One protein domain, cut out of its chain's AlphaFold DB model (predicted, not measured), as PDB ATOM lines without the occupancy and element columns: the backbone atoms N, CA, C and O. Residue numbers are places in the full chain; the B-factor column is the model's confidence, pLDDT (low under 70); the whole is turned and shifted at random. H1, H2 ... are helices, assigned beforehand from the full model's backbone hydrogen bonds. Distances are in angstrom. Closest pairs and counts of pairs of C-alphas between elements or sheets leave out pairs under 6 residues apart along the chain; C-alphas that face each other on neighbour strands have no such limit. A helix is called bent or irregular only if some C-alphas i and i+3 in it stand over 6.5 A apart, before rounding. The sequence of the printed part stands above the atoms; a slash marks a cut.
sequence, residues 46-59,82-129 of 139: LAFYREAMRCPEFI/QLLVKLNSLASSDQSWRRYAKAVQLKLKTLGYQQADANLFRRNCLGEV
ATOM      1  N   LEU A  46      11.478  20.368  34.718       94.62
ATOM      2  CA  LEU A  46      11.242  19.758  36.026       94.62
ATOM      3  C   LEU A  46      11.017  18.245  35.940       94.62
ATOM      4  O   LEU A  46      11.411  17.544  36.868       94.62
ATOM      5  N   ALA A  47      10.410  17.746  34.861       94.50
ATOM      6  CA  ALA A  47      10.261  16.314  34.626       94.50
ATOM      7  C   ALA A  47      11.630  15.647  34.430       94.50
ATOM      8  O   ALA A  47      11.953  14.721  35.169       94.50
ATOM      9  N   PHE A  48      12.470  16.177  33.535       93.81
ATOM     10  CA  PHE A  48      13.822  15.644  33.329       93.81
ATOM     11  C   PHE A  48      14.710  15.791  34.565       93.81
ATOM     12  O   PHE A  48      15.430  14.863  34.906       93.81
ATOM     13  N   TYR A  49      14.623  16.915  35.280       94.44
ATOM     14  CA  TYR A  49      15.343  17.104  36.538       94.44
ATOM     15  C   TYR A  49      14.938  16.056  37.576       94.44
ATOM     16  O   TYR A  49      15.795  15.476  38.230       94.44
ATOM     17  N   ARG A  50      13.632  15.815  37.753       94.75
ATOM     18  CA  ARG A  50      13.157  14.792  38.691       94.75
ATOM     19  C   ARG A  50      13.682  13.423  38.302       94.75
ATOM     20  O   ARG A  50      14.165  12.721  39.174       94.75
ATOM     21  N   GLU A  51      13.627  13.086  37.021       93.31
ATOM     22  CA  GLU A  51      14.120  11.804  36.530       93.31
ATOM     23  C   GLU A  51      15.631  11.643  36.748       93.31
ATOM     24  O   GLU A  51      16.069  10.628  37.273       93.31
ATOM     25  N   ALA A  52      16.418  12.685  36.465       91.44
ATOM     26  CA  ALA A  52      17.855  12.716  36.730       91.44
ATOM     27  C   ALA A  52      18.191  12.490  38.217       91.44
ATOM     28  O   ALA A  52      19.141  11.780  38.532       91.44
ATOM     29  N   MET A  53      17.393  13.055  39.130       92.06
ATOM     30  CA  MET A  53      17.578  12.901  40.579       92.06
ATOM     31  C   MET A  53      17.020  11.584  41.143       92.06
ATOM     32  O   MET A  53      17.211  11.316  42.326       92.06
ATOM     33  N   ARG A  54      16.293  10.787  40.348       91.38
ATOM     34  CA  ARG A  54      15.803   9.456  40.757       91.38
ATOM     35  C   ARG A  54      16.828   8.353  40.537       91.38
ATOM     36  O   ARG A  54      16.594   7.244  41.004       91.38
ATOM     37  N   CYS A  55      17.914   8.648  39.825       84.25
ATOM     38  CA  CYS A  55      18.995   7.702  39.615       84.25
ATOM     39  C   CYS A  55      19.563   7.265  40.979       84.25
ATOM     40  O   CYS A  55      19.985   8.138  41.745       84.25
ATOM     41  N   PRO A  56      19.585   5.957  41.298       81.56
ATOM     42  CA  PRO A  56      20.392   5.458  42.405       81.56
ATOM     43  C   PRO A  56      21.882   5.627  42.063       81.56
ATOM     44  O   PRO A  56      22.234   6.138  40.996       81.56
ATOM     45  N   GLU A  57      22.784   5.228  42.958       87.06
ATOM     46  CA  GLU A  57      24.212   5.243  42.626       87.06
ATOM     47  C   GLU A  57      24.459   4.471  41.323       87.06
ATOM     48  O   GLU A  57      23.958   3.359  41.150       87.06
ATOM     49  N   PHE A  58      25.223   5.061  40.396       87.50
ATOM     50  CA  PHE A  58      25.373   4.538  39.032       87.50
ATOM     51  C   PHE A  58      25.844   3.077  38.989       87.50
ATOM     52  O   PHE A  58      25.477   2.336  38.083       87.50
ATOM     53  N   ILE A  59      26.613   2.645  39.989       86.31
ATOM     54  CA  ILE A  59      27.119   1.274  40.110       86.31
ATOM     55  C   ILE A  59      26.014   0.222  40.301       86.31
ATOM     56  O   ILE A  59      26.227  -0.950  40.004       86.31
ATOM     57  N   GLN A  82      18.934  27.748  28.608       93.69
ATOM     58  CA  GLN A  82      17.992  28.429  27.715       93.69
ATOM     59  C   GLN A  82      16.686  28.775  28.437       93.69
ATOM     60  O   GLN A  82      16.154  29.878  28.281       93.69
ATOM     61  N   LEU A  83      16.182  27.857  29.267       94.38
ATOM     62  CA  LEU A  83      15.026  28.112  30.119       94.38
ATOM     63  C   LEU A  83      15.304  29.251  31.110       94.38
ATOM     64  O   LEU A  83      14.466  30.135  31.276       94.38
ATOM     65  N   LEU A  84      16.484  29.278  31.733       95.19
ATOM     66  CA  LEU A  84      16.868  30.325  32.678       95.19
ATOM     67  C   LEU A  84      16.886  31.709  32.015       95.19
ATOM     68  O   LEU A  84      16.352  32.663  32.584       95.19
ATOM     69  N   VAL A  85      17.413  31.819  30.790       94.06
ATOM     70  CA  VAL A  85      17.372  33.064  30.000       94.06
ATOM     71  C   VAL A  85      15.928  33.511  29.748       94.06
ATOM     72  O   VAL A  85      15.591  34.673  29.996       94.06
ATOM     73  N   LYS A  86      15.047  32.593  29.322       92.94
ATOM     74  CA  LYS A  86      13.617  32.886  29.105       92.94
ATOM     75  C   LYS A  86      12.940  33.377  30.389       92.94
ATOM     76  O   LYS A  86      12.225  34.379  30.365       92.94
ATOM     77  N   LEU A  87      13.181  32.704  31.513       93.88
ATOM     78  CA  LEU A  87      12.593  33.058  32.807       93.88
ATOM     79  C   LEU A  87      13.103  34.408  33.319       93.88
ATOM     80  O   LEU A  87      12.300  35.194  33.816       93.88
ATOM     81  N   ASN A  88      14.391  34.715  33.148       93.44
ATOM     82  CA  ASN A  88      14.956  36.019  33.501       93.44
ATOM     83  C   ASN A  88      14.370  37.147  32.641       93.44
ATOM     84  O   ASN A  88      14.004  38.193  33.171       93.44
ATOM     85  N   SER A  89      14.192  36.917  31.337       92.50
ATOM     86  CA  SER A  89      13.524  37.877  30.449       92.50
ATOM     87  C   SER A  89      12.085  38.165  30.897       92.50
ATOM     88  O   SER A  89      11.674  39.324  30.990       92.50
ATOM     89  N   LEU A  90      11.325  37.122  31.258       91.56
ATOM     90  CA  LEU A  90       9.977  37.283  31.811       91.56
ATOM     91  C   LEU A  90       9.997  37.995  33.168       91.56
ATOM     92  O   LEU A  90       9.172  38.880  33.391       91.56
ATOM     93  N   ALA A  91      10.962  37.675  34.030       92.25
ATOM     94  CA  ALA A  91      11.131  38.247  35.362       92.25
ATOM     95  C   ALA A  91      11.446  39.751  35.367       92.25
ATOM     96  O   ALA A  91      11.101  40.442  36.330       92.25
ATOM     97  N   SER A  92      12.065  40.264  34.300       89.75
ATOM     98  CA  SER A  92      12.252  41.705  34.089       89.75
ATOM     99  C   SER A  92      10.930  42.439  33.850       89.75
ATOM    100  O   SER A  92      10.822  43.620  34.156       89.75
ATOM    101  N   SER A  93       9.916  41.745  33.322       87.38
ATOM    102  CA  SER A  93       8.582  42.307  33.059       87.38
ATOM    103  C   SER A  93       7.531  41.961  34.118       87.38
ATOM    104  O   SER A  93       6.541  42.673  34.257       87.38
ATOM    105  N   ASP A  94       7.721  40.855  34.833       88.62
ATOM    106  CA  ASP A  94       6.774  40.291  35.787       88.62
ATOM    107  C   ASP A  94       7.558  39.577  36.894       88.62
ATOM    108  O   ASP A  94       8.051  38.458  36.722       88.62
ATOM    109  N   GLN A  95       7.685  40.238  38.045       90.31
ATOM    110  CA  GLN A  95       8.501  39.765  39.164       90.31
ATOM    111  C   GLN A  95       8.101  38.380  39.686       90.31
ATOM    112  O   GLN A  95       8.957  37.690  40.244       90.31
ATOM    113  N   SER A  96       6.858  37.931  39.466       90.88
ATOM    114  CA  SER A  96       6.407  36.597  39.886       90.88
ATOM    115  C   SER A  96       7.250  35.464  39.281       90.88
ATOM    116  O   SER A  96       7.347  34.386  39.871       90.88
ATOM    117  N   TRP A  97       7.934  35.713  38.155       92.88
ATOM    118  CA  TRP A  97       8.801  34.735  37.500       92.88
ATOM    119  C   TRP A  97      10.196  34.609  38.119       92.88
ATOM    120  O   TRP A  97      10.859  33.590  37.911       92.88
ATOM    121  N   ARG A  98      10.630  35.571  38.953       93.56
ATOM    122  CA  ARG A  98      11.950  35.535  39.618       93.56
ATOM    123  C   ARG A  98      12.136  34.287  40.473       93.56
ATOM    124  O   ARG A  98      13.230  33.730  40.507       93.56
ATOM    125  N   ARG A  99      11.074  33.826  41.142       94.19
ATOM    126  CA  ARG A  99      11.124  32.614  41.976       94.19
ATOM    127  C   ARG A  99      11.452  31.368  41.153       94.19
ATOM    128  O   ARG A  99      12.250  30.546  41.589       94.19
ATOM    129  N   TYR A 100      10.894  31.261  39.945       93.88
ATOM    130  CA  TYR A 100      11.160  30.134  39.052       93.88
ATOM    131  C   TYR A 100      12.571  30.213  38.477       93.88
ATOM    132  O   TYR A 100      13.257  29.199  38.454       93.88
ATOM    133  N   ALA A 101      13.032  31.406  38.087       93.75
ATOM    134  CA  ALA A 101      14.404  31.600  37.620       93.75
ATOM    135  C   ALA A 101      15.431  31.185  38.688       93.75
ATOM    136  O   ALA A 101      16.308  30.372  38.409       93.75
ATOM    137  N   LYS A 102      15.267  31.649  39.938       94.31
ATOM    138  CA  LYS A 102      16.128  31.242  41.063       94.31
ATOM    139  C   LYS A 102      16.091  29.732  41.309       94.31
ATOM    140  O   LYS A 102      17.134  29.116  41.501       94.31
ATOM    141  N   ALA A 103      14.904  29.124  41.276       94.25
ATOM    142  CA  ALA A 103      14.762  27.682  41.467       94.25
ATOM    143  C   ALA A 103      15.456  26.876  40.354       94.25
ATOM    144  O   ALA A 103      16.154  25.909  40.648       94.25
ATOM    145  N   VAL A 104      15.300  27.280  39.089       95.00
ATOM    146  CA  VAL A 104      15.985  26.650  37.947       95.00
ATOM    147  C   VAL A 104      17.498  26.824  38.062       95.00
ATOM    148  O   VAL A 104      18.227  25.864  37.844       95.00
ATOM    149  N   GLN A 105      17.976  27.997  38.483       95.75
ATOM    150  CA  GLN A 105      19.402  28.249  38.698       95.75
ATOM    151  C   GLN A 105      20.011  27.319  39.761       95.75
ATOM    152  O   GLN A 105      21.071  26.745  39.525       95.75
ATOM    153  N   LEU A 106      19.341  27.122  40.906       95.06
ATOM    154  CA  LEU A 106      19.804  26.154  41.912       95.06
ATOM    155  C   LEU A 106      19.833  24.730  41.352       95.06
ATOM    156  O   LEU A 106      20.823  24.022  41.515       95.06
ATOM    157  N   LYS A 107      18.762  24.319  40.665       95.31
ATOM    158  CA  LYS A 107      18.653  22.975  40.083       95.31
ATOM    159  C   LYS A 107      19.715  22.711  39.022       95.31
ATOM    160  O   LYS A 107      20.244  21.609  38.973       95.31
ATOM    161  N   LEU A 108      20.060  23.717  38.223       94.50
ATOM    162  CA  LEU A 108      21.160  23.650  37.263       94.50
ATOM    163  C   LEU A 108      22.508  23.415  37.936       94.50
ATOM    164  O   LEU A 108      23.302  22.632  37.431       94.50
ATOM    165  N   LYS A 109      22.754  24.052  39.086       94.69
ATOM    166  CA  LYS A 109      23.975  23.806  39.855       94.69
ATOM    167  C   LYS A 109      24.044  22.346  40.309       94.69
ATOM    168  O   LYS A 109      25.072  21.709  40.119       94.69
ATOM    169  N   THR A 110      22.944  21.803  40.835       93.81
ATOM    170  CA  THR A 110      22.852  20.377  41.196       93.81
ATOM    171  C   THR A 110      23.072  19.465  39.990       93.81
ATOM    172  O   THR A 110      23.857  18.530  40.076       93.81
ATOM    173  N   LEU A 111      22.436  19.761  38.853       93.75
ATOM    174  CA  LEU A 111      22.636  19.004  37.613       93.75
ATOM    175  C   LEU A 111      24.082  19.066  37.121       93.75
ATOM    176  O   LEU A 111      24.553  18.091  36.557       93.75
ATOM    177  N   GLY A 112      24.787  20.180  37.338       92.69
ATOM    178  CA  GLY A 112      26.203  20.298  36.994       92.69
ATOM    179  C   GLY A 112      27.081  19.317  37.767       92.69
ATOM    180  O   GLY A 112      27.958  18.703  37.168       92.69
ATOM    181  N   TYR A 113      26.810  19.113  39.059       92.62
ATOM    182  CA  TYR A 113      27.486  18.070  39.838       92.62
ATOM    183  C   TYR A 113      27.114  16.674  39.328       92.62
ATOM    184  O   TYR A 113      28.001  15.900  38.989       92.62
ATOM    185  N   GLN A 114      25.820  16.403  39.132       91.62
ATOM    186  CA  GLN A 114      25.355  15.099  38.643       91.62
ATOM    187  C   GLN A 114      25.921  14.744  37.259       91.62
ATOM    188  O   GLN A 114      26.221  13.588  36.973       91.62
ATOM    189  N   GLN A 115      26.069  15.738  36.383       93.62
ATOM    190  CA  GLN A 115      26.670  15.557  35.069       93.62
ATOM    191  C   GLN A 115      28.178  15.303  35.174       93.62
ATOM    192  O   GLN A 115      28.702  14.464  34.446       93.62
ATOM    193  N   ALA A 116      28.881  16.004  36.069       91.50
ATOM    194  CA  ALA A 116      30.293  15.738  36.324       91.50
ATOM    195  C   ALA A 116      30.498  14.301  36.825       91.50
ATOM    196  O   ALA A 116      31.347  13.593  36.286       91.50
ATOM    197  N   ASP A 117      29.660  13.844  37.756       90.75
ATOM    198  CA  ASP A 117      29.699  12.479  38.281       90.75
ATOM    199  C   ASP A 117      29.378  11.447  37.194       90.75
ATOM    200  O   ASP A 117      30.096  10.460  37.044       90.75
ATOM    201  N   ALA A 118      28.359  11.702  36.364       89.88
ATOM    202  CA  ALA A 118      28.030  10.845  35.226       89.88
ATOM    203  C   ALA A 118      29.197  10.749  34.230       89.88
ATOM    204  O   ALA A 118      29.527   9.662  33.759       89.88
ATOM    205  N   ASN A 119      29.862  11.869  33.936       89.75
ATOM    206  CA  ASN A 119      31.024  11.896  33.050       89.75
ATOM    207  C   ASN A 119      32.221  11.147  33.647       89.75
ATOM    208  O   ASN A 119      32.908  10.427  32.924       89.75
ATOM    209  N   LEU A 120      32.472  11.293  34.949       90.00
ATOM    210  CA  LEU A 120      33.511  10.538  35.647       90.00
ATOM    211  C   LEU A 120      33.214   9.038  35.615       90.00
ATOM    212  O   LEU A 120      34.103   8.254  35.300       90.00
ATOM    213  N   PHE A 121      31.966   8.643  35.862       89.62
ATOM    214  CA  PHE A 121      31.550   7.245  35.798       89.62
ATOM    215  C   PHE A 121      31.709   6.661  34.387       89.62
ATOM    216  O   PHE A 121      32.269   5.577  34.232       89.62
ATOM    217  N   ARG A 122      31.299   7.392  33.340       87.19
ATOM    218  CA  ARG A 122      31.498   6.973  31.940       87.19
ATOM    219  C   ARG A 122      32.975   6.742  31.618       87.19
ATOM    220  O   ARG A 122      33.326   5.699  31.072       87.19
ATOM    221  N   ARG A 123      33.845   7.674  32.022       85.62
ATOM    222  CA  ARG A 123      35.295   7.574  31.795       85.62
ATOM    223  C   ARG A 123      35.937   6.424  32.570       85.62
ATOM    224  O   ARG A 123      36.724   5.679  32.000       85.62
ATOM    225  N   ASN A 124      35.614   6.287  33.855       84.94
ATOM    226  CA  ASN A 124      36.339   5.400  34.769       84.94
ATOM    227  C   ASN A 124      35.776   3.974  34.808       84.94
ATOM    228  O   ASN A 124      36.537   3.027  34.978       84.94
ATOM    229  N   CYS A 125      34.456   3.814  34.684       80.06
ATOM    230  CA  CYS A 125      33.775   2.532  34.883       80.06
ATOM    231  C   CYS A 125      33.260   1.922  33.577       80.06
ATOM    232  O   CYS A 125      33.166   0.703  33.477       80.06
ATOM    233  N   LEU A 126      32.931   2.750  32.579       78.44
ATOM    234  CA  LEU A 126      32.446   2.280  31.274       78.44
ATOM    235  C   LEU A 126      33.522   2.337  30.182       78.44
ATOM    236  O   LEU A 126      33.280   1.879  29.069       78.44
ATOM    237  N   GLY A 127      34.703   2.882  30.489       65.25
ATOM    238  CA  GLY A 127      35.807   2.989  29.538       65.25
ATOM    239  C   GLY A 127      35.518   3.918  28.356       65.25
ATOM    240  O   GLY A 127      36.226   3.850  27.353       65.25
ATOM    241  N   GLU A 128      34.509   4.796  28.449       58.47
ATOM    242  CA  GLU A 128      34.301   5.859  27.467       58.47
ATOM    243  C   GLU A 128      35.409   6.901  27.651       58.47
ATOM    244  O   GLU A 128      35.252   7.931  28.316       58.47
ATOM    245  N   VAL A 129      36.573   6.613  27.068       49.94
ATOM    246  CA  VAL A 129      37.601   7.609  26.794       49.94
ATOM    247  C   VAL A 129      36.902   8.696  25.995       49.94
ATOM    248  O   VAL A 129      36.463   8.469  24.866       49.94
TER     249      VAL A 129
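What this domain is: This is residues 46 to 59 and 82 to 129 of the 139 residues of an uncharacterized protein of Synechococcus sp. HK01-R (UniProt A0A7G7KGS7). One long helix, H3, makes the length of a rod; H2 folds back along its first part as a helical hairpin, and short H1 lies beside its middle. The 62 printed residues span 48 by 22 by 14 A, with three named helices in the order H1, H2, H3 and no named strand: all helix. The whole is only just loose, close to extended, with a radius of gyration of the C-alphas of 15.4 A.

Where its parts are: H3, residues 95 to 125, runs 45.2 A from C-alpha 95 at (8.501, 39.765, 39.164) to C-alpha 125 at (33.775, 2.532, 34.883). It is only just irregular: C-alphas 96 and 99 are 6.52 A apart. H2 is residues 82 to 93, 17.6 A; H1 is residues 46 to 53, 10.4 A.

How they stand to each other: H3, with residues 97 to 105 alone, touches H2, opposite ways at a shallow tilt of 14 degrees; the closest C-alphas, Ala 91 and Trp 97, are 4.7 A apart. With residues 107 to 111 alone it only just touches H1, with 3 pairs of C-alphas within 8 A, the closest Tyr 49 and Leu 111 at 7.6 A. These two run the same way at a shallow tilt of 34 degrees, only just short of steep. H1 and H2 are apart. Every O i to N i+4 pair is within hydrogen-bond range in H1, 7 of 8 in H2 and 25 of 27 in H3.

The domain as a whole: The C-alphas farthest apart, Ser 93 and Gly 127, are 48.0 A apart. Residues 60 to 81 are not printed; C-alphas 59 and 82 are 31.2 A apart across the cut. The link from H2 to H3 is tight. Residues 127 to 129 have pLDDT under 70.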